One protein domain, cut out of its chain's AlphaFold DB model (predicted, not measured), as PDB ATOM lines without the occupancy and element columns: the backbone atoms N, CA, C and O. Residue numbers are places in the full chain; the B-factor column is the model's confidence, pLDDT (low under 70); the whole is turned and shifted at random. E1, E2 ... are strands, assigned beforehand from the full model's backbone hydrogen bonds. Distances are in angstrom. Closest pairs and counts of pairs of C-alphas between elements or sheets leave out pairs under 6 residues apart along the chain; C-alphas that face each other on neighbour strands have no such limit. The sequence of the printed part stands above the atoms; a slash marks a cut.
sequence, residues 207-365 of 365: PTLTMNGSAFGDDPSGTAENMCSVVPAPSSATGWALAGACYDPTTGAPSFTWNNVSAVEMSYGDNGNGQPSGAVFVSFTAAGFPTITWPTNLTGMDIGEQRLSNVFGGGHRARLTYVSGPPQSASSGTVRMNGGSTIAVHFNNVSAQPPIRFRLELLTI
ATOM      1  N   PRO A 207     -15.744 -54.073  -1.195       86.69
ATOM      2  CA  PRO A 207     -14.473 -54.681  -0.801       86.69
ATOM      3  C   PRO A 207     -13.748 -53.863   0.264       86.69
ATOM      4  O   PRO A 207     -13.185 -54.428   1.198       86.69
ATOM      5  N   THR A 208     -13.821 -52.534   0.154       93.19
ATOM      6  CA  THR A 208     -13.281 -51.605   1.146       93.19
ATOM      7  C   THR A 208     -14.185 -50.380   1.285       93.19
ATOM      8  O   THR A 208     -14.656 -49.829   0.286       93.19
ATOM      9  N   LEU A 209     -14.426 -49.946   2.519       95.81
ATOM     10  CA  LEU A 209     -15.026 -48.659   2.865       95.81
ATOM     11  C   LEU A 209     -14.013 -47.872   3.692       95.81
ATOM     12  O   LEU A 209     -13.485 -48.400   4.667       95.81
ATOM     13  N   THR A 210     -13.784 -46.609   3.347       96.62
ATOM     14  CA  THR A 210     -12.923 -45.709   4.118       96.62
ATOM     15  C   THR A 210     -13.719 -44.501   4.581       96.62
ATOM     16  O   THR A 210     -14.307 -43.794   3.762       96.62
ATOM     17  N   MET A 211     -13.717 -44.251   5.889       95.94
ATOM     18  CA  MET A 211     -14.115 -42.973   6.468       95.94
ATOM     19  C   MET A 211     -12.873 -42.103   6.617       95.94
ATOM     20  O   MET A 211     -11.916 -42.524   7.263       95.94
ATOM     21  N   ASN A 212     -12.912 -40.887   6.084       92.38
ATOM     22  CA  ASN A 212     -11.870 -39.889   6.294       92.38
ATOM     23  C   ASN A 212     -12.406 -38.748   7.150       92.38
ATOM     24  O   ASN A 212     -13.400 -38.107   6.796       92.38
ATOM     25  N   GLY A 213     -11.707 -38.490   8.245       88.31
ATOM     26  CA  GLY A 213     -11.793 -37.270   9.016       88.31
ATOM     27  C   GLY A 213     -11.132 -36.113   8.288       88.31
ATOM     28  O   GLY A 213      -9.990 -36.231   7.860       88.31
ATOM     29  N   SER A 214     -11.842 -35.001   8.146       79.38
ATOM     30  CA  SER A 214     -11.288 -33.765   7.573       79.38
ATOM     31  C   SER A 214     -11.014 -32.698   8.627       79.38
ATOM     32  O   SER A 214     -10.104 -31.893   8.453       79.38
ATOM     33  N   ALA A 215     -11.781 -32.710   9.715       78.06
ATOM     34  CA  ALA A 215     -11.518 -31.935  10.913       78.06
ATOM     35  C   ALA A 215     -12.223 -32.595  12.101       78.06
ATOM     36  O   ALA A 215     -13.375 -33.031  11.977       78.06
ATOM     37  N   PHE A 216     -11.512 -32.644  13.221       76.19
ATOM     38  CA  PHE A 216     -12.030 -32.922  14.552       76.19
ATOM     39  C   PHE A 216     -11.930 -31.613  15.331       76.19
ATOM     40  O   PHE A 216     -10.945 -30.887  15.202       76.19
ATOM     41  N   GLY A 217     -13.053 -31.203  15.910       65.25
ATOM     42  CA  GLY A 217     -13.165 -29.946  16.624       65.25
ATOM     43  C   GLY A 217     -12.811 -30.168  18.078       65.25
ATOM     44  O   GLY A 217     -13.688 -30.566  18.847       65.25
ATOM     45  N   ASP A 218     -11.564 -29.861  18.421       54.44
ATOM     46  CA  ASP A 218     -11.050 -30.026  19.773       54.44
ATOM     47  C   ASP A 218     -11.884 -29.227  20.779       54.44
ATOM     48  O   ASP A 218     -12.245 -28.060  20.561       54.44
ATOM     49  N   ASP A 219     -12.137 -29.838  21.937       57.03
ATOM     50  CA  ASP A 219     -12.214 -29.038  23.147       57.03
ATOM     51  C   ASP A 219     -10.792 -28.619  23.565       57.03
ATOM     52  O   ASP A 219      -9.812 -29.256  23.183       57.03
ATOM     53  N   PRO A 220     -10.620 -27.552  24.360       55.09
ATOM     54  CA  PRO A 220      -9.286 -27.105  24.766       55.09
ATOM     55  C   PRO A 220      -8.447 -28.145  25.536       55.09
ATOM     56  O   PRO A 220      -7.266 -27.894  25.770       55.09
ATOM     57  N   SER A 221      -9.039 -29.264  25.976       57.75
ATOM     58  CA  SER A 221      -8.351 -30.352  26.678       57.75
ATOM     59  C   SER A 221      -7.852 -31.479  25.771       57.75
ATOM     60  O   SER A 221      -6.976 -32.219  26.214       57.75
ATOM     61  N   GLY A 222      -8.368 -31.625  24.547       61.00
ATOM     62  CA  GLY A 222      -7.955 -32.660  23.589       61.00
ATOM     63  C   GLY A 222      -8.258 -34.095  24.039       61.00
ATOM     64  O   GLY A 222      -7.524 -35.008  23.684       61.00
ATOM     65  N   THR A 223      -9.279 -34.300  24.884       60.03
ATOM     66  CA  THR A 223      -9.611 -35.628  25.467       60.03
ATOM     67  C   THR A 223     -11.069 -36.064  25.270       60.03
ATOM     68  O   THR A 223     -11.485 -37.125  25.745       60.03
ATOM     69  N   ALA A 224     -11.872 -35.245  24.588       57.81
ATOM     70  CA  ALA A 224     -13.317 -35.436  24.425       57.81
ATOM     71  C   ALA A 224     -13.732 -35.932  23.030       57.81
ATOM     72  O   ALA A 224     -14.923 -36.055  22.741       57.81
ATOM     73  N   GLU A 225     -12.783 -36.201  22.139       69.94
ATOM     74  CA  GLU A 225     -13.029 -36.324  20.696       69.94
ATOM     75  C   GLU A 225     -13.080 -37.762  20.213       69.94
ATOM     76  O   GLU A 225     -12.502 -38.157  19.205       69.94
ATOM     77  N   ASN A 226     -13.801 -38.575  20.958       79.75
ATOM     78  CA  ASN A 226     -13.704 -40.001  20.784       79.75
ATOM     79  C   ASN A 226     -14.761 -40.512  19.804       79.75
ATOM     80  O   ASN A 226     -15.955 -40.240  19.950       79.75
ATOM     81  N   MET A 227     -14.322 -41.309  18.833       88.31
ATOM     82  CA  MET A 227     -15.211 -42.184  18.081       88.31
ATOM     83  C   MET A 227     -15.308 -43.524  18.804       88.31
ATOM     84  O   MET A 227     -14.326 -44.252  18.925       88.31
ATOM     85  N   CYS A 228     -16.492 -43.880  19.273       87.75
ATOM     86  CA  CYS A 228     -16.727 -45.104  20.032       87.75
ATOM     87  C   CYS A 228     -17.803 -45.953  19.382       87.75
ATOM     88  O   CYS A 228     -18.408 -45.566  18.380       87.75
ATOM     89  N   SER A 229     -18.031 -47.137  19.952       87.88
ATOM     90  CA  SER A 229     -19.045 -48.081  19.465       87.88
ATOM     91  C   SER A 229     -18.933 -48.329  17.955       87.88
ATOM     92  O   SER A 229     -19.946 -48.470  17.274       87.88
ATOM     93  N   VAL A 230     -17.702 -48.322  17.429       91.00
ATOM     94  CA  VAL A 230     -17.430 -48.463  15.997       91.00
ATOM     95  C   VAL A 230     -17.670 -49.915  15.608       91.00
ATOM     96  O   VAL A 230     -16.903 -50.804  15.981       91.00
ATOM     97  N   VAL A 231     -18.762 -50.151  14.888       89.69
ATOM     98  CA  VAL A 231     -19.225 -51.481  14.502       89.69
ATOM     99  C   VAL A 231     -19.477 -51.530  12.990       89.69
ATOM    100  O   VAL A 231     -20.172 -50.659  12.470       89.69
ATOM    101  N   PRO A 232     -18.985 -52.558  12.277       89.06
ATOM    102  CA  PRO A 232     -17.999 -53.535  12.748       89.06
ATOM    103  C   PRO A 232     -16.662 -52.865  13.112       89.06
ATOM    104  O   PRO A 232     -16.420 -51.706  12.768       89.06
ATOM    105  N   ALA A 233     -15.793 -53.593  13.815       88.00
ATOM    106  CA  ALA A 233     -14.453 -53.095  14.112       88.00
ATOM    107  C   ALA A 233     -13.698 -52.805  12.795       88.00
ATOM    108  O   ALA A 233     -13.765 -53.617  11.865       88.00
ATOM    109  N   PRO A 234     -13.004 -51.660  12.681       91.94
ATOM    110  CA  PRO A 234     -12.262 -51.315  11.476       91.94
ATOM    111  C   PRO A 234     -11.074 -52.261  11.281       91.94
ATOM    112  O   PRO A 234     -10.391 -52.630  12.234       91.94
ATOM    113  N   SER A 235     -10.784 -52.616  10.028       91.62
ATOM    114  CA  SER A 235      -9.574 -53.366   9.674       91.62
ATOM    115  C   SER A 235      -8.304 -52.531   9.847       91.62
ATOM    116  O   SER A 235      -7.222 -53.085  10.022       91.62
ATOM    117  N   SER A 236      -8.418 -51.200   9.790       93.44
ATOM    118  CA  SER A 236      -7.336 -50.280  10.148       93.44
ATOM    119  C   SER A 236      -7.875 -48.943  10.651       93.44
ATOM    120  O   SER A 236      -8.863 -48.433  10.120       93.44
ATOM    121  N   ALA A 237      -7.179 -48.348  11.619       92.69
ATOM    122  CA  ALA A 237      -7.494 -47.050  12.208       92.69
ATOM    123  C   ALA A 237      -6.254 -46.138  12.168       92.69
ATOM    124  O   ALA A 237      -5.487 -46.054  13.123       92.69
ATOM    125  N   THR A 238      -6.011 -45.485  11.033       92.31
ATOM    126  CA  THR A 238      -4.844 -44.609  10.848       92.31
ATOM    127  C   THR A 238      -5.100 -43.244  11.472       92.31
ATOM    128  O   THR A 238      -6.158 -42.660  11.264       92.31
ATOM    129  N   GLY A 239      -4.128 -42.721  12.221       87.88
ATOM    130  CA  GLY A 239      -4.270 -41.435  12.908       87.88
ATOM    131  C   GLY A 239      -5.161 -41.491  14.152       87.88
ATOM    132  O   GLY A 239      -5.477 -40.439  14.697       87.88
ATOM    133  N   TRP A 240      -5.516 -42.687  14.626       87.62
ATOM    134  CA  TRP A 240      -6.304 -42.922  15.835       87.62
ATOM    135  C   TRP A 240      -5.474 -43.648  16.900       87.62
ATOM    136  O   TRP A 240      -4.756 -44.598  16.582       87.62
ATOM    137  N   ALA A 241      -5.620 -43.261  18.164       85.69
ATOM    138  CA  ALA A 241      -5.189 -44.048  19.315       85.69
ATOM    139  C   ALA A 241      -6.395 -44.764  19.929       85.69
ATOM    140  O   ALA A 241      -7.440 -44.159  20.145       85.69
ATOM    141  N   LEU A 242      -6.262 -46.058  20.225       83.19
ATOM    142  CA  LEU A 242      -7.304 -46.805  20.929       83.19
ATOM    143  C   LEU A 242      -7.182 -46.558  22.441       83.19
ATOM    144  O   LEU A 242      -6.209 -46.983  23.065       83.19
ATOM    145  N   ALA A 243      -8.183 -45.907  23.026       77.25
ATOM    146  CA  ALA A 243      -8.324 -45.649  24.453       77.25
ATOM    147  C   ALA A 243      -9.556 -46.398  24.992       77.25
ATOM    148  O   ALA A 243     -10.698 -45.946  24.898       77.25
ATOM    149  N   GLY A 244      -9.341 -47.599  25.537       78.56
ATOM    150  CA  GLY A 244     -10.440 -48.473  25.959       78.56
ATOM    151  C   GLY A 244     -11.256 -48.976  24.761       78.56
ATOM    152  O   GLY A 244     -10.717 -49.666  23.901       78.56
ATOM    153  N   ALA A 245     -12.549 -48.644  24.710       77.38
ATOM    154  CA  ALA A 245     -13.460 -49.005  23.609       77.38
ATOM    155  C   ALA A 245     -13.665 -47.865  22.588       77.38
ATOM    156  O   ALA A 245     -14.597 -47.900  21.778       77.38
ATOM    157  N   CYS A 246     -12.817 -46.843  22.664       85.06
ATOM    158  CA  CYS A 246     -12.947 -45.580  21.962       85.06
ATOM    159  C   CYS A 246     -11.668 -45.241  21.203       85.06
ATOM    160  O   CYS A 246     -10.572 -45.583  21.640       85.06
ATOM    161  N   TYR A 247     -11.813 -44.567  20.073       86.81
ATOM    162  CA  TYR A 247     -10.715 -44.094  19.245       86.81
ATOM    163  C   TYR A 247     -10.585 -42.581  19.383       86.81
ATOM    164  O   TYR A 247     -11.538 -41.860  19.090       86.81
ATOM    165  N   ASP A 248      -9.401 -42.133  19.775       82.69
ATOM    166  CA  ASP A 248      -9.038 -40.732  20.000       82.69
ATOM    167  C   ASP A 248      -8.147 -40.242  18.840       82.69
ATOM    168  O   ASP A 248      -7.196 -40.954  18.472       82.69
ATOM    169  N   PRO A 249      -8.446 -39.117  18.162       80.62
ATOM    170  CA  PRO A 249      -7.626 -38.639  17.057       80.62
ATOM    171  C   PRO A 249      -6.235 -38.204  17.544       80.62
ATOM    172  O   PRO A 249      -6.073 -37.430  18.473       80.62
ATOM    173  N   THR A 250      -5.187 -38.673  16.868       75.81
ATOM    174  CA  THR A 250      -3.781 -38.315  17.172       75.81
ATOM    175  C   THR A 250      -3.164 -37.367  16.144       75.81
ATOM    176  O   THR A 250      -2.101 -36.795  16.375       75.81
ATOM    177  N   THR A 251      -3.804 -37.220  14.979       65.31
ATOM    178  CA  THR A 251      -3.360 -36.380  13.855       65.31
ATOM    179  C   THR A 251      -4.582 -35.842  13.109       65.31
ATOM    180  O   THR A 251      -5.614 -36.504  13.076       65.31
ATOM    181  N   GLY A 252      -4.473 -34.660  12.490       66.50
ATOM    182  CA  GLY A 252      -5.629 -33.860  12.047       66.50
ATOM    183  C   GLY A 252      -6.563 -34.454  10.977       66.50
ATOM    184  O   GLY A 252      -7.653 -33.921  10.792       66.50
ATOM    185  N   ALA A 253      -6.188 -35.537  10.285       79.81
ATOM    186  CA  ALA A 253      -7.035 -36.197   9.280       79.81
ATOM    187  C   ALA A 253      -7.053 -37.727   9.469       79.81
ATOM    188  O   ALA A 253      -6.459 -38.462   8.674       79.81
ATOM    189  N   PRO A 254      -7.672 -38.229  10.550       89.38
ATOM    190  CA  PRO A 254      -7.640 -39.644  10.880       89.38
ATOM    191  C   PRO A 254      -8.651 -40.428  10.024       89.38
ATOM    192  O   PRO A 254      -9.644 -39.879   9.539       89.38
ATOM    193  N   SER A 255      -8.427 -41.728   9.826       92.75
ATOM    194  CA  SER A 255      -9.260 -42.556   8.945       92.75
ATOM    195  C   SER A 255      -9.529 -43.950   9.500       92.75
ATOM    196  O   SER A 255      -8.619 -44.606  10.011       92.75
ATOM    197  N   PHE A 256     -10.757 -44.431   9.313       95.75
ATOM    198  CA  PHE A 256     -11.099 -45.842   9.484       95.75
ATOM    199  C   PHE A 256     -11.255 -46.511   8.131       95.75
ATOM    200  O   PHE A 256     -11.871 -45.949   7.227       95.75
ATOM    201  N   THR A 257     -10.764 -47.739   8.032       96.19
ATOM    202  CA  THR A 257     -10.995 -48.604   6.879       96.19
ATOM    203  C   THR A 257     -11.663 -49.881   7.345       96.19
ATOM    204  O   THR A 257     -11.253 -50.463   8.348       96.19
ATOM    205  N   TRP A 258     -12.655 -50.330   6.591       94.56
ATOM    206  CA  TRP A 258     -13.313 -51.618   6.753       94.56
ATOM    207  C   TRP A 258     -13.239 -52.397   5.451       94.56
ATOM    208  O   TRP A 258     -13.312 -51.799   4.378       94.56
ATOM    209  N   ASN A 259     -13.170 -53.722   5.548       89.38
ATOM    210  CA  ASN A 259     -13.199 -54.611   4.394       89.38
ATOM    211  C   ASN A 259     -14.483 -55.438   4.383       89.38
ATOM    212  O   ASN A 259     -14.924 -55.884   5.440       89.38
ATOM    213  N   ASN A 260     -15.040 -55.668   3.194       84.75
ATOM    214  CA  ASN A 260     -16.237 -56.487   2.978       84.75
ATOM    215  C   ASN A 260     -17.423 -56.078   3.871       84.75
ATOM    216  O   ASN A 260     -18.046 -56.913   4.527       84.75
ATOM    217  N   VAL A 261     -17.743 -54.781   3.892       87.69
ATOM    218  CA  VAL A 261     -18.856 -54.241   4.686       87.69
ATOM    219  C   VAL A 261     -19.944 -53.656   3.802       87.69
ATOM    220  O   VAL A 261     -19.670 -53.084   2.749       87.69
ATOM    221  N   SER A 262     -21.187 -53.757   4.261       89.69
ATOM    222  CA  SER A 262     -22.332 -53.047   3.684       89.69
ATOM    223  C   SER A 262     -22.880 -51.966   4.603       89.69
ATOM    224  O   SER A 262     -23.754 -51.212   4.201       89.69
ATOM    225  N   ALA A 263     -22.407 -51.884   5.844       92.38
ATOM    226  CA  ALA A 263     -22.817 -50.852   6.777       92.38
ATOM    227  C   ALA A 263     -21.769 -50.655   7.872       92.38
ATOM    228  O   ALA A 263     -21.037 -51.583   8.218       92.38
ATOM    229  N   VAL A 264     -21.733 -49.445   8.422       95.06
ATOM    230  CA  VAL A 264     -20.957 -49.080   9.608       95.06
ATOM    231  C   VAL A 264     -21.815 -48.225  10.529       95.06
ATOM    232  O   VAL A 264     -22.652 -47.445  10.080       95.06
ATOM    233  N   GLU A 265     -21.611 -48.358  11.825       95.19
ATOM    234  CA  GLU A 265     -22.255 -47.558  12.853       95.19
ATOM    235  C   GLU A 265     -21.205 -47.125  13.862       95.19
ATOM    236  O   GLU A 265     -20.278 -47.871  14.168       95.19
ATOM    237  N   MET A 266     -21.326 -45.897  14.342       93.44
ATOM    238  CA  MET A 266     -20.380 -45.324  15.288       93.44
ATOM    239  C   MET A 266     -21.056 -44.234  16.107       93.44
ATOM    240  O   MET A 266     -22.080 -43.677  15.699       93.44
ATOM    241  N   SER A 267     -20.490 -43.949  17.273       90.56
ATOM    242  CA  SER A 267     -20.905 -42.856  18.142       90.56
ATOM    243  C   SER A 267     -19.778 -41.846  18.293       90.56
ATOM    244  O   SER A 267     -18.661 -42.228  18.630       90.56
ATOM    245  N   TYR A 268     -20.085 -40.571  18.095       88.44
ATOM    246  CA  TYR A 268     -19.171 -39.460  18.327       88.44
ATOM    247  C   TYR A 268     -19.716 -38.562  19.437       88.44
ATOM    248  O   TYR A 268     -20.880 -38.159  19.376       88.44
ATOM    249  N   GLY A 269     -18.892 -38.232  20.428       81.25
ATOM    250  CA  GLY A 269     -19.253 -37.299  21.496       81.25
ATOM    251  C   GLY A 269     -18.753 -37.716  22.880       81.25
ATOM    252  O   GLY A 269     -17.914 -38.611  23.004       81.25
ATOM    253  N   ASP A 270     -19.319 -37.092  23.918       72.06
ATOM    254  CA  ASP A 270     -19.064 -37.402  25.329       72.06
ATOM    255  C   ASP A 270     -19.447 -38.858  25.639       72.06
ATOM    256  O   ASP A 270     -20.617 -39.230  25.607       72.06
ATOM    257  N   ASN A 271     -18.472 -39.700  25.987       65.75
ATOM    258  CA  ASN A 271     -18.721 -41.111  26.315       65.75
ATOM    259  C   ASN A 271     -19.064 -41.332  27.792       65.75
ATOM    260  O   ASN A 271     -18.737 -42.371  28.366       65.75
ATOM    261  N   GLY A 272     -19.712 -40.349  28.416       63.03
ATOM    262  CA  GLY A 272     -20.084 -40.375  29.826       63.03
ATOM    263  C   GLY A 272     -18.943 -39.981  30.761       63.03
ATOM    264  O   GLY A 272     -19.013 -40.275  31.953       63.03
ATOM    265  N   ASN A 273     -17.899 -39.326  30.241       63.75
ATOM    266  CA  ASN A 273     -16.831 -38.729  31.044       63.75
ATOM    267  C   ASN A 273     -17.087 -37.240  31.340       63.75
ATOM    268  O   ASN A 273     -16.296 -36.624  32.058       63.75
ATOM    269  N   GLY A 274     -18.192 -36.678  30.835       65.00
ATOM    270  CA  GLY A 274     -18.595 -35.293  31.064       65.00
ATOM    271  C   GLY A 274     -17.783 -34.286  30.250       65.00
ATOM    272  O   GLY A 274     -17.861 -33.089  30.534       65.00
ATOM    273  N   GLN A 275     -16.967 -34.755  29.300       70.38
ATOM    274  CA  GLN A 275     -16.096 -33.898  28.507       70.38
ATOM    275  C   GLN A 275     -16.819 -33.442  27.238       70.38
ATOM    276  O   GLN A 275     -17.432 -34.259  26.550       70.38
ATOM    277  N   PRO A 276     -16.783 -32.144  26.912       72.50
ATOM    278  CA  PRO A 276     -17.559 -31.616  25.809       72.50
ATOM    279  C   PRO A 276     -16.874 -31.880  24.463       72.50
ATOM    280  O   PRO A 276     -15.688 -31.640  24.317       72.50
ATOM    281  N   SER A 277     -17.611 -32.301  23.437       74.38
ATOM    282  CA  SER A 277     -17.034 -32.531  22.097       74.38
ATOM    283  C   SER A 277     -17.355 -31.375  21.152       74.38
ATOM    284  O   SER A 277     -18.421 -30.769  21.271       74.38
ATOM    285  N   GLY A 278     -16.469 -31.054  20.206       77.12
ATOM    286  CA  GLY A 278     -16.731 -30.059  19.160       77.12
ATOM    287  C   GLY A 278     -17.321 -30.659  17.886       77.12
ATOM    288  O   GLY A 278     -17.950 -31.714  17.917       77.12
ATOM    289  N   ALA A 279     -17.172 -29.946  16.768       82.38
ATOM    290  CA  ALA A 279     -17.716 -30.348  15.475       82.38
ATOM    291  C   ALA A 279     -16.760 -31.268  14.717       82.38
ATOM    292  O   ALA A 279     -15.582 -30.962  14.571       82.38
ATOM    293  N   VAL A 280     -17.297 -32.336  14.135       85.19
ATOM    294  CA  VAL A 280     -16.551 -33.267  13.287       85.19
ATOM    295  C   VAL A 280     -17.050 -33.235  11.859       85.19
ATOM    296  O   VAL A 280     -18.250 -33.180  11.600       85.19
ATOM    297  N   PHE A 281     -16.116 -33.316  10.916       88.31
ATOM    298  CA  PHE A 281     -16.409 -33.376   9.491       88.31
ATOM    299  C   PHE A 281     -15.814 -34.646   8.897       88.31
ATOM    300  O   PHE A 281     -14.591 -34.794   8.817       88.31
ATOM    301  N   VAL A 282     -16.684 -35.546   8.441       92.00
ATOM    302  CA  VAL A 282     -16.298 -36.834   7.857       92.00
ATOM    303  C   VAL A 282     -16.776 -36.971   6.421       92.00
ATOM    304  O   VAL A 282     -17.755 -36.358   5.994       92.00
ATOM    305  N   SER A 283     -16.082 -37.816   5.673       94.31
ATOM    306  CA  SER A 283     -16.468 -38.254   4.335       94.31
ATOM    307  C   SER A 283     -16.262 -39.757   4.200       94.31
ATOM    308  O   SER A 283     -15.459 -40.341   4.928       94.31
ATOM    309  N   PHE A 284     -16.974 -40.384   3.266       95.75
ATOM    310  CA  PHE A 284     -16.894 -41.825   3.036       95.75
ATOM    311  C   PHE A 284     -16.575 -42.128   1.576       95.75
ATOM    312  O   PHE A 284     -17.148 -41.529   0.668       95.75
ATOM    313  N   THR A 285     -15.675 -43.079   1.349       94.88
ATOM    314  CA  THR A 285     -15.310 -43.565   0.014       94.88
ATOM    315  C   THR A 285     -15.386 -45.085  -0.013       94.88
ATOM    316  O   THR A 285     -14.789 -45.746   0.833       94.88
ATOM    317  N   ALA A 286     -16.123 -45.637  -0.976       91.75
ATOM    318  CA  ALA A 286     -16.153 -47.071  -1.251       91.75
ATOM    319  C   ALA A 286     -15.139 -47.400  -2.360       91.75
ATOM    320  O   ALA A 286     -15.035 -46.661  -3.342       91.75
ATOM    321  N   ALA A 287     -14.368 -48.478  -2.205       87.88
ATOM    322  CA  ALA A 287     -13.327 -48.848  -3.160       87.88
ATOM    323  C   ALA A 287     -13.875 -49.057  -4.575       87.88
ATOM    324  O   ALA A 287     -14.931 -49.651  -4.772       87.88
ATOM    325  N   GLY A 288     -13.117 -48.573  -5.560       81.94
ATOM    326  CA  GLY A 288     -13.514 -48.606  -6.968       81.94
ATOM    327  C   GLY A 288     -14.492 -47.499  -7.375       81.94
ATOM    328  O   GLY A 288     -14.841 -47.424  -8.551       81.94
ATOM    329  N   PHE A 289     -14.896 -46.615  -6.453       86.88
ATOM    330  CA  PHE A 289     -15.859 -45.548  -6.723       86.88
ATOM    331  C   PHE A 289     -15.369 -44.165  -6.275       86.88
ATOM    332  O   PHE A 289     -14.495 -44.057  -5.411       86.88
ATOM    333  N   PRO A 290     -15.948 -43.084  -6.833       85.62
ATOM    334  CA  PRO A 290     -15.789 -41.746  -6.280       85.62
ATOM    335  C   PRO A 290     -16.284 -41.669  -4.831       85.62
ATOM    336  O   PRO A 290     -17.135 -42.453  -4.405       85.62
ATOM    337  N   THR A 291     -15.796 -40.674  -4.088       91.75
ATOM    338  CA  THR A 291     -16.294 -40.350  -2.746       91.75
ATOM    339  C   THR A 291     -17.813 -40.176  -2.757       91.75
ATOM    340  O   THR A 291     -18.376 -39.554  -3.660       91.75
ATOM    341  N   ILE A 292     -18.482 -40.726  -1.743       94.44
ATOM    342  CA  ILE A 292     -19.935 -40.659  -1.601       94.44
ATOM    343  C   ILE A 292     -20.329 -39.198  -1.402       94.44
ATOM    344  O   ILE A 292     -19.838 -38.535  -0.488       94.44
ATOM    345  N   THR A 293     -21.226 -38.704  -2.254       94.44
ATOM    346  CA  THR A 293     -21.719 -37.327  -2.176       94.44
ATOM    347  C   THR A 293     -23.173 -37.270  -1.744       94.44
ATOM    348  O   THR A 293     -23.965 -38.162  -2.041       94.44
ATOM    349  N   TRP A 294     -23.538 -36.192  -1.066       92.31
ATOM    350  CA  TRP A 294     -24.856 -35.977  -0.493       92.31
ATOM    351  C   TRP A 294     -25.567 -34.827  -1.203       92.31
ATOM    352  O   TRP A 294     -24.915 -33.845  -1.583       92.31
ATOM    353  N   PRO A 295     -26.900 -34.897  -1.356       86.69
ATOM    354  CA  PRO A 295     -27.691 -33.718  -1.668       86.69
ATOM    355  C   PRO A 295     -27.419 -32.628  -0.627       86.69
ATOM    356  O   PRO A 295     -27.317 -32.913   0.570       86.69
ATOM    357  N   THR A 296     -27.294 -31.377  -1.070       75.62
ATOM    358  CA  THR A 296     -27.088 -30.256  -0.150       75.62
ATOM    359  C   THR A 296     -28.329 -30.084   0.711       75.62
ATOM    360  O   THR A 296     -29.383 -29.684   0.219       75.62
ATOM    361  N   ASN A 297     -28.197 -30.385   2.001       69.94
ATOM    362  CA  ASN A 297     -29.255 -30.197   2.976       69.94
ATOM    363  C   ASN A 297     -28.649 -29.729   4.303       69.94
ATOM    364  O   ASN A 297     -28.300 -30.531   5.170       69.94
ATOM    365  N   LEU A 298     -28.547 -28.404   4.440       73.56
ATOM    366  CA  LEU A 298     -27.941 -27.720   5.588       73.56
ATOM    367  C   LEU A 298     -28.781 -27.810   6.874       73.56
ATOM    368  O   LEU A 298     -28.422 -27.200   7.881       73.56
ATOM    369  N   THR A 299     -29.888 -28.556   6.857       83.19
ATOM    370  CA  THR A 299     -30.669 -28.854   8.057       83.19
ATOM    371  C   THR A 299     -30.059 -30.028   8.811       83.19
ATOM    372  O   THR A 299     -29.558 -30.982   8.209       83.19
ATOM    373  N   GLY A 300     -30.092 -29.951  10.139       86.75
ATOM    374  CA  GLY A 300     -29.752 -31.086  10.986       86.75
ATOM    375  C   GLY A 300     -30.766 -32.222  10.841       86.75
ATOM    376  O   GLY A 300     -31.853 -32.000  10.317       86.75
ATOM    377  N   MET A 301     -30.391 -33.423  11.266       91.06
ATOM    378  CA  MET A 301     -31.266 -34.592  11.323       91.06
ATOM    379  C   MET A 301     -31.902 -34.741  12.707       91.06
ATOM    380  O   MET A 301     -31.226 -34.528  13.719       91.06
ATOM    381  N   ASP A 302     -33.159 -35.174  12.757       90.00
ATOM    382  CA  ASP A 302     -33.791 -35.665  13.989       90.00
ATOM    383  C   ASP A 302     -33.587 -37.175  14.177       90.00
ATOM    384  O   ASP A 302     -33.266 -37.914  13.244       90.00
ATOM    385  N   ILE A 303     -33.712 -37.645  15.420       89.50
ATOM    386  CA  ILE A 303     -33.486 -39.054  15.769       89.50
ATOM    387  C   ILE A 303     -34.451 -39.942  14.972       89.50
ATOM    388  O   ILE A 303     -35.656 -39.699  14.935       89.50
ATOM    389  N   GLY A 304     -33.920 -40.994  14.352       83.62
ATOM    390  CA  GLY A 304     -34.641 -41.905  13.468       83.62
ATOM    391  C   GLY A 304     -34.726 -41.432  12.014       83.62
ATOM    392  O   GLY A 304     -35.103 -42.226  11.150       83.62
ATOM    393  N   GLU A 305     -34.353 -40.184  11.710       90.06
ATOM    394  CA  GLU A 305     -34.339 -39.680  10.340       90.06
ATOM    395  C   GLU A 305     -33.300 -40.426   9.493       90.06
ATOM    396  O   GLU A 305     -32.202 -40.770   9.946       90.06
ATOM    397  N   GLN A 306     -33.659 -40.648   8.228       91.56
ATOM    398  CA  GLN A 306     -32.815 -41.282   7.228       91.56
ATOM    399  C   GLN A 306     -32.643 -40.352   6.036       91.56
ATOM    400  O   GLN A 306     -33.598 -39.736   5.564       91.56
ATOM    401  N   ARG A 307     -31.427 -40.287   5.501       91.44
ATOM    402  CA  ARG A 307     -31.126 -39.513   4.296       91.44
ATOM    403  C   ARG A 307     -30.287 -40.324   3.333       91.44
ATOM    404  O   ARG A 307     -29.391 -41.062   3.734       91.44
ATOM    405  N   LEU A 308     -30.580 -40.165   2.049       91.44
ATOM    406  CA  LEU A 308     -29.894 -40.869   0.976       91.44
ATOM    407  C   LEU A 308     -28.831 -39.980   0.335       91.44
ATOM    408  O   LEU A 308     -29.044 -38.787   0.118       91.44
ATOM    409  N   SER A 309     -27.709 -40.593  -0.016       93.50
ATOM    410  CA  SER A 309     -26.688 -39.987  -0.857       93.50
ATOM    411  C   SER A 309     -27.193 -39.813  -2.295       93.50
ATOM    412  O   SER A 309     -28.213 -40.386  -2.714       93.50
ATOM    413  N   ASN A 310     -26.426 -39.068  -3.087       92.62
ATOM    414  CA  ASN A 310     -26.489 -39.162  -4.539       92.62
ATOM    415  C   ASN A 310     -26.099 -40.583  -4.975       92.62
ATOM    416  O   ASN A 310     -25.404 -41.300  -4.247       92.62
ATOM    417  N   VAL A 311     -26.544 -40.989  -6.164       90.38
ATOM    418  CA  VAL A 311     -26.147 -42.276  -6.745       90.38
ATOM    419  C   VAL A 311     -24.646 -42.261  -7.023       90.38
ATOM    420  O   VAL A 311     -24.130 -41.299  -7.591       90.38
ATOM    421  N   PHE A 312     -23.956 -43.334  -6.654       89.81
ATOM    422  CA  PHE A 312     -22.562 -43.574  -7.006       89.81
ATOM    423  C   PHE A 312     -22.401 -44.964  -7.629       89.81
ATOM    424  O   PHE A 312     -23.294 -45.810  -7.559       89.81
ATOM    425  N   GLY A 313     -21.269 -45.181  -8.297       79.56
ATOM    426  CA  GLY A 313     -20.857 -46.514  -8.741       79.56
ATOM    427  C   GLY A 313     -21.787 -47.246  -9.707       79.56
ATOM    428  O   GLY A 313     -21.729 -48.463  -9.773       79.56
ATOM    429  N   GLY A 314     -22.629 -46.531 -10.461       73.94
ATOM    430  CA  GLY A 314     -23.468 -47.134 -11.504       73.94
ATOM    431  C   GLY A 314     -24.753 -47.809 -11.016       73.94
ATOM    432  O   GLY A 314     -25.391 -48.492 -11.807       73.94
ATOM    433  N   GLY A 315     -25.154 -47.602  -9.759       84.25
ATOM    434  CA  GLY A 315     -26.381 -48.208  -9.224       84.25
ATOM    435  C   GLY A 315     -26.388 -48.386  -7.711       84.25
ATOM    436  O   GLY A 315     -27.058 -49.281  -7.205       84.25
ATOM    437  N   HIS A 316     -25.640 -47.564  -6.973       90.06
ATOM    438  CA  HIS A 316     -25.548 -47.679  -5.523       90.06
ATOM    439  C   HIS A 316     -25.873 -46.355  -4.838       90.06
ATOM    440  O   HIS A 316     -25.670 -45.270  -5.393       90.06
ATOM    441  N   ARG A 317     -26.381 -46.440  -3.611       92.19
ATOM    442  CA  ARG A 317     -26.598 -45.298  -2.717       92.19
ATOM    443  C   ARG A 317     -26.136 -45.639  -1.314       92.19
ATOM    444  O   ARG A 317     -26.122 -46.798  -0.920       92.19
ATOM    445  N   ALA A 318     -25.803 -44.612  -0.548       93.62
ATOM    446  CA  ALA A 318     -25.605 -44.722   0.880       93.62
ATOM    447  C   ALA A 318     -26.812 -44.132   1.606       93.62
ATOM    448  O   ALA A 318     -27.347 -43.098   1.203       93.62
ATOM    449  N   ARG A 319     -27.232 -44.781   2.683       93.44
ATOM    450  CA  ARG A 319     -28.258 -44.313   3.606       93.44
ATOM    451  C   ARG A 319     -27.595 -43.960   4.927       93.44
ATOM    452  O   ARG A 319     -26.978 -44.814   5.550       93.44
ATOM    453  N   LEU A 320     -27.720 -42.704   5.338       94.00
ATOM    454  CA  LEU A 320     -27.323 -42.247   6.662       94.00
ATOM    455  C   LEU A 320     -28.553 -42.234   7.559       94.00
ATOM    456  O   LEU A 320     -29.537 -41.575   7.228       94.00
ATOM    457  N   THR A 321     -28.484 -42.933   8.682       93.56
ATOM    458  CA  THR A 321     -29.534 -42.986   9.700       93.56
ATOM    459  C   THR A 321     -29.010 -42.344  10.974       93.56
ATOM    460  O   THR A 321     -27.957 -42.748  11.479       93.56
ATOM    461  N   TYR A 322     -29.737 -41.365  11.511       93.19
ATOM    462  CA  TYR A 322     -29.418 -40.797  12.818       93.19
ATOM    463  C   TYR A 322     -30.062 -41.654  13.912       93.19
ATOM    464  O   TYR A 322     -31.281 -41.726  14.015       93.19
ATOM    465  N   VAL A 323     -29.253 -42.372  14.691       92.31
ATOM    466  CA  VAL A 323     -29.730 -43.438  15.588       92.31
ATOM    467  C   VAL A 323     -30.105 -42.894  16.964       92.31
ATOM    468  O   VAL A 323     -31.141 -43.265  17.508       92.31
ATOM    469  N   SER A 324     -29.271 -42.026  17.539       91.38
ATOM    470  CA  SER A 324     -29.508 -41.412  18.850       91.38
ATOM    471  C   SER A 324     -28.597 -40.209  19.067       91.38
ATOM    472  O   SER A 324     -27.500 -40.178  18.517       91.38
ATOM    473  N   GLY A 325     -29.001 -39.275  19.925       89.12
ATOM    474  CA  GLY A 325     -28.205 -38.107  20.311       89.12
ATOM    475  C   GLY A 325     -29.095 -36.879  20.546       89.12
ATOM    476  O   GLY A 325     -30.303 -37.038  20.735       89.12
ATOM    477  N   PRO A 326     -28.542 -35.655  20.549       87.31
ATOM    478  CA  PRO A 326     -29.321 -34.421  20.641       87.31
ATOM    479  C   PRO A 326     -30.298 -34.227  19.459       87.31
ATOM    480  O   PRO A 326     -29.952 -34.534  18.315       87.31
ATOM    481  N   PRO A 327     -31.509 -33.681  19.682       86.38
ATOM    482  CA  PRO A 327     -32.436 -33.345  18.595       86.38
ATOM    483  C   PRO A 327     -31.885 -32.219  17.705       86.38
ATOM    484  O   PRO A 327     -30.983 -31.482  18.113       86.38
ATOM    485  N   GLN A 328     -32.465 -32.011  16.517       86.12
ATOM    486  CA  GLN A 328     -32.027 -30.954  15.593       86.12
ATOM    487  C   GLN A 328     -32.047 -29.550  16.225       86.12
ATOM    488  O   GLN A 328     -31.238 -28.694  15.862       86.12
ATOM    489  N   SER A 329     -32.960 -29.302  17.165       84.50
ATOM    490  CA  SER A 329     -33.102 -28.025  17.873       84.50
ATOM    491  C   SER A 329     -32.021 -27.762  18.930       84.50
ATOM    492  O   SER A 329     -31.957 -26.655  19.468       84.50
ATOM    493  N   ALA A 330     -31.176 -28.747  19.246       83.06
ATOM    494  CA  ALA A 330     -30.136 -28.599  20.253       83.06
ATOM    495  C   ALA A 330     -29.036 -27.623  19.811       83.06
ATOM    496  O   ALA A 330     -28.550 -27.645  18.676       83.06
ATOM    497  N   SER A 331     -28.566 -26.806  20.755       77.75
ATOM    498  CA  SER A 331     -27.501 -25.817  20.534       77.75
ATOM    499  C   SER A 331     -26.138 -26.429  20.201       77.75
ATOM    500  O   SER A 331     -25.265 -25.726  19.700       77.75
ATOM    501  N   SER A 332     -25.954 -27.716  20.487       75.81
ATOM    502  CA  SER A 332     -24.780 -28.520  20.143       75.81
ATOM    503  C   SER A 332     -24.733 -28.920  18.666       75.81
ATOM    504  O   SER A 332     -23.672 -29.171  18.099       75.81
ATOM    505  N   GLY A 333     -25.893 -28.917  18.004       82.38
ATOM    506  CA  GLY A 333     -26.067 -29.468  16.669       82.38
ATOM    507  C   GLY A 333     -26.225 -30.991  16.679       82.38
ATOM    508  O   GLY A 333     -26.163 -31.651  17.713       82.38
ATOM    509  N   THR A 334     -26.450 -31.528  15.485       87.94
ATOM    510  CA  THR A 334     -26.763 -32.940  15.198       87.94
ATOM    511  C   THR A 334     -25.931 -33.388  13.980       87.94
ATOM    512  O   THR A 334     -24.889 -32.796  13.695       87.94
ATOM    513  N   VAL A 335     -26.354 -34.411  13.245       90.44
ATOM    514  CA  VAL A 335     -25.824 -34.787  11.932       90.44
ATOM    515  C   VAL A 335     -26.419 -33.880  10.851       90.44
ATOM    516  O   VAL A 335     -27.628 -33.667  10.822       90.44
ATOM    517  N   ARG A 336     -25.599 -33.347   9.938       88.88
ATOM    518  CA  ARG A 336     -26.057 -32.600   8.751       88.88
ATOM    519  C   ARG A 336     -25.217 -32.907   7.515       88.88
ATOM    520  O   ARG A 336     -24.044 -33.268   7.620       88.88
ATOM    521  N   MET A 337     -25.788 -32.664   6.337       88.06
ATOM    522  CA  MET A 337     -25.083 -32.767   5.058       88.06
ATOM    523  C   MET A 337     -24.702 -31.375   4.576       88.06
ATOM    524  O   MET A 337     -25.562 -30.594   4.172       88.06
ATOM    525  N   ASN A 338     -23.406 -31.078   4.528       78.31
ATOM    526  CA  ASN A 338     -22.931 -29.784   4.030       78.31
ATOM    527  C   ASN A 338     -22.924 -29.681   2.491       78.31
ATOM    528  O   ASN A 338     -22.495 -28.669   1.944       78.31
ATOM    529  N   GLY A 339     -23.425 -30.708   1.796       75.50
ATOM    530  CA  GLY A 339     -23.284 -30.866   0.351       75.50
ATOM    531  C   GLY A 339     -21.914 -31.433  -0.029       75.50
ATOM    532  O   GLY A 339     -20.978 -31.464   0.773       75.50
ATOM    533  N   GLY A 340     -21.802 -31.939  -1.257       88.81
ATOM    534  CA  GLY A 340     -20.586 -32.630  -1.695       88.81
ATOM    535  C   GLY A 340     -20.340 -33.891  -0.864       88.81
ATOM    536  O   GLY A 340     -21.275 -34.638  -0.596       88.81
ATOM    537  N   SER A 341     -19.099 -34.147  -0.459       91.56
ATOM    538  CA  SER A 341     -18.706 -35.370   0.258       91.56
ATOM    539  C   SER A 341     -18.836 -35.310   1.782       91.56
ATOM    540  O   SER A 341     -18.577 -36.310   2.451       91.56
ATOM    541  N   THR A 342     -19.180 -34.149   2.343       90.31
ATOM    542  CA  THR A 342     -18.980 -33.887   3.771       90.31
ATOM    543  C   THR A 342     -20.258 -34.056   4.582       90.31
ATOM    544  O   THR A 342     -21.265 -33.375   4.358       90.31
ATOM    545  N   ILE A 343     -20.172 -34.913   5.594       91.25
ATOM    546  CA  ILE A 343     -21.131 -35.040   6.688       91.25
ATOM    547  C   ILE A 343     -20.536 -34.304   7.885       91.25
ATOM    548  O   ILE A 343     -19.401 -34.578   8.276       91.25
ATOM    549  N   ALA A 344     -21.286 -33.367   8.455       88.81
ATOM    550  CA  ALA A 344     -20.902 -32.708   9.695       88.81
ATOM    551  C   ALA A 344     -21.678 -33.315  10.867       88.81
ATOM    552  O   ALA A 344     -22.889 -33.514  10.777       88.81
ATOM    553  N   VAL A 345     -20.978 -33.581  11.962       87.81
ATOM    554  CA  VAL A 345     -21.495 -34.158  13.200       87.81
ATOM    555  C   VAL A 345     -21.227 -33.155  14.321       87.81
ATOM    556  O   VAL A 345     -20.125 -32.621  14.400       87.81
ATOM    557  N   HIS A 346     -22.229 -32.871  15.158       81.38
ATOM    558  CA  HIS A 346     -22.099 -31.975  16.318       81.38
ATOM    559  C   HIS A 346     -21.678 -30.531  15.946       81.38
ATOM    560  O   HIS A 346     -20.717 -29.961  16.449       81.38
ATOM    561  N   PHE A 347     -22.367 -29.938  14.966       72.56
ATOM    562  CA  PHE A 347     -21.825 -28.837  14.155       72.56
ATOM    563  C   PHE A 347     -22.008 -27.395  14.671       72.56
ATOM    564  O   PHE A 347     -21.696 -26.472  13.913       72.56
ATOM    565  N   ASN A 348     -22.529 -27.168  15.883       66.06
ATOM    566  CA  ASN A 348     -22.870 -25.810  16.340       66.06
ATOM    567  C   ASN A 348     -22.011 -25.289  17.499       66.06
ATOM    568  O   ASN A 348     -21.593 -24.138  17.440       66.06
ATOM    569  N   ASN A 349     -21.765 -26.086  18.543       67.50
ATOM    570  CA  ASN A 349     -20.994 -25.666  19.719       67.50
ATOM    571  C   ASN A 349     -20.339 -26.860  20.413       67.50
ATOM    572  O   ASN A 349     -20.876 -27.965  20.385       67.50
ATOM    573  N   VAL A 350     -19.243 -26.587  21.125       69.00
ATOM    574  CA  VAL A 350     -18.644 -27.521  22.086       69.00
ATOM    575  C   VAL A 350     -19.626 -27.726  23.242       69.00
ATOM    576  O   VAL A 350     -20.044 -26.757  23.882       69.00
ATOM    577  N   SER A 351     -20.062 -28.965  23.481       68.19
ATOM    578  CA  SER A 351     -21.058 -29.255  24.521       68.19
ATOM    579  C   SER A 351     -20.937 -30.671  25.084       68.19
ATOM    580  O   SER A 351     -20.542 -31.584  24.365       68.19
ATOM    581  N   ALA A 352     -21.334 -30.857  26.345       72.88
ATOM    582  CA  ALA A 352     -21.433 -32.164  27.008       72.88
ATOM    583  C   ALA A 352     -22.788 -32.851  26.727       72.88
ATOM    584  O   ALA A 352     -23.442 -33.384  27.622       72.88
ATOM    585  N   GLN A 353     -23.288 -32.723  25.496       76.75
ATOM    586  CA  GLN A 353     -24.526 -33.383  25.086       76.75
ATOM    587  C   GLN A 353     -24.287 -34.879  24.851       76.75
ATOM    588  O   GLN A 353     -23.148 -35.291  24.624       76.75
ATOM    589  N   PRO A 354     -25.355 -35.702  24.880       78.88
ATOM    590  CA  PRO A 354     -25.236 -37.125  24.609       78.88
ATOM    591  C   PRO A 354     -24.534 -37.398  23.270       78.88
ATOM    592  O   PRO A 354     -24.752 -36.656  22.307       78.88
ATOM    593  N   PRO A 355     -23.753 -38.485  23.169       86.00
ATOM    594  CA  PRO A 355     -23.033 -38.803  21.950       86.00
ATOM    595  C   PRO A 355     -23.996 -39.050  20.783       86.00
ATOM    596  O   PRO A 355     -25.032 -39.710  20.917       86.00
ATOM    597  N   ILE A 356     -23.630 -38.526  19.614       89.00
ATOM    598  CA  ILE A 356     -24.345 -38.735  18.359       89.00
ATOM    599  C   ILE A 356     -23.955 -40.101  17.817       89.00
ATOM    600  O   ILE A 356     -22.827 -40.312  17.376       89.00
ATOM    601  N   ARG A 357     -24.920 -41.016  17.778       92.56
ATOM    602  CA  ARG A 357     -24.803 -42.306  17.104       92.56
ATOM    603  C   ARG A 357     -25.439 -42.225  15.729       92.56
ATOM    604  O   ARG A 357     -26.608 -41.857  15.599       92.56
ATOM    605  N   PHE A 358     -24.692 -42.604  14.704       93.94
ATOM    606  CA  PHE A 358     -25.184 -42.644  13.331       93.94
ATOM    607  C   PHE A 358     -24.730 -43.916  12.626       93.94
ATOM    608  O   PHE A 358     -23.675 -44.479  12.924       93.94
ATOM    609  N   ARG A 359     -25.549 -44.358  11.673       95.44
ATOM    610  CA  ARG A 359     -25.309 -45.540  10.848       95.44
ATOM    611  C   ARG A 359     -25.245 -45.139   9.386       95.44
ATOM    612  O   ARG A 359     -26.128 -44.432   8.913       95.44
ATOM    613  N   LEU A 360     -24.237 -45.622   8.675       96.00
ATOM    614  CA  LEU A 360     -24.135 -45.550   7.225       96.00
ATOM    615  C   LEU A 360     -24.360 -46.948   6.647       96.00
ATOM    616  O   LEU A 360     -23.625 -47.868   6.984       96.00
ATOM    617  N   GLU A 361     -25.335 -47.104   5.762       93.62
ATOM    618  CA  GLU A 361     -25.612 -48.344   5.030       93.62
ATOM    619  C   GLU A 361     -25.372 -48.112   3.538       93.62
ATOM    620  O   GLU A 361     -25.777 -47.088   2.999       93.62
ATOM    621  N   LEU A 362     -24.729 -49.050   2.859       92.75
ATOM    622  CA  LEU A 362     -24.516 -49.056   1.421       92.75
ATOM    623  C   LEU A 362     -25.542 -49.986   0.784       92.75
ATOM    624  O   LEU A 362     -25.721 -51.121   1.223       92.75
ATOM    625  N   LEU A 363     -26.210 -49.500  -0.252       89.81
ATOM    626  CA  LEU A 363     -27.380 -50.126  -0.847       89.81
ATOM    627  C   LEU A 363     -27.216 -50.199  -2.363       89.81
ATOM    628  O   LEU A 363     -26.721 -49.257  -2.986       89.81
ATOM    629  N   THR A 364     -27.683 -51.291  -2.954       86.25
ATOM    630  CA  THR A 364     -27.933 -51.393  -4.396       86.25
ATOM    631  C   THR A 364     -29.345 -50.882  -4.685       86.25
ATOM    632  O   THR A 364     -30.266 -51.189  -3.923       86.25
ATOM    633  N   ILE A 365     -29.494 -50.068  -5.736       76.25
ATOM    634  CA  ILE A 365     -30.780 -49.495  -6.178       76.25
ATOM    635  C   ILE A 365     -31.359 -50.200  -7.396       76.25
ATOM    636  O   ILE A 365     -30.568 -50.709  -8.222       76.25
TER     637      ILE A 365
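AT A GLANCE: This is residues 207 to 365 of the 365 residues of an uncharacterized protein of Streptomyces sp. HUCO-GS316 (UniProt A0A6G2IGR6). Two strongly twisted sheets of seven strands each sit partly face to face as a sandwich, their best planes 42 degrees apart, with the chain passing repeatedly from one sheet to the other. E1 to E8 wind as a jelly roll over one part of both sheets, and E9 to E14 widen both sheets on the other side, with long loops at the ends of the strands. The printed part has 159 residues with fourteen named strands, E1 to E14 in chain order, and no named helix; the sheets run E3 E6 E1 E8 E13 E12 E9 and E4 E5 E2 E7 E14 E11 E10, both antiparallel throughout. The class is all strand, though under half of the residues, 76 of 159, are in named elements. The whole is compact, with a radius of gyration of the C-alphas of 14.5 A and spans of 44 by 33 by 22 A.

IN THESE COORDINATES: E1, residues 207 to 215, is 25.8 A long and begins at C-alpha 207 (-14.473, -54.681, -0.801). E2 is residues 227 to 231, E3 236 to 238, E4 240 to 243 and E5 246 to 249. E6, residues 255 to 261, is 15.7 A long, E7, 263 to 268, 16.6 A, and E8, 280 to 286, 20.1 A. E9 is residues 297 to 300 and E10 306 to 308. E11, residues 316 to 324, is 25.5 A long. E12 is residues 335 to 337 and E13 343 to 345. E14, residues 356 to 364, is 26.3 A long and ends at C-alpha 364 (-27.933, -51.393, -4.396).

HOW THE PARTS SIT: The jelly roll, one long hairpin wound over both sheets, has four nested antiparallel pairs. E1 and E8 stand at 158 degrees, with N 212 and O 283 2.8 A apart, within hydrogen-bond range; so are N 228 and O 267 of E2 and E7, 2.8 A, N 238 and O 255 of E3 and E6, 2.9 A, and N 241 and O 248 of the hairpin E4 and E5, 2.8 A. In the first sheet E8 is also the neighbour of E13, with N 282 and O 343 2.9 A apart. E12 and E13 form a hairpin, with N 336 and O 344 2.8 A apart. In the second sheet E7 is also the neighbour of E14, with N 264 and O 360 2.9 A apart, and E14 of E11, with N 319 and O 361 2.7 A apart. E10 and E11 form a hairpin, with N 307 and O 320 2.9 A apart. The edge strands are E3 and E9 in the first sheet, E4 and E10 in the second. Between the sheets, the closest C-alphas of E11 and E12 are those of Tyr 322 and Val 335, 7.1 A apart.

THE WHOLE: The two C-alphas farthest apart, those of Gly 274 and Gly 314, are 44.5 A apart. The printed part has no cut and ends at residue 365, the chain's last. The links E1 to E2 and E7 to E8, 11 residues each, are long. The mean pLDDT of the printed part is 84.2; residues 217 to 225, 251 to 252, 271 to 274, 297 and 348 to 351 are under 70.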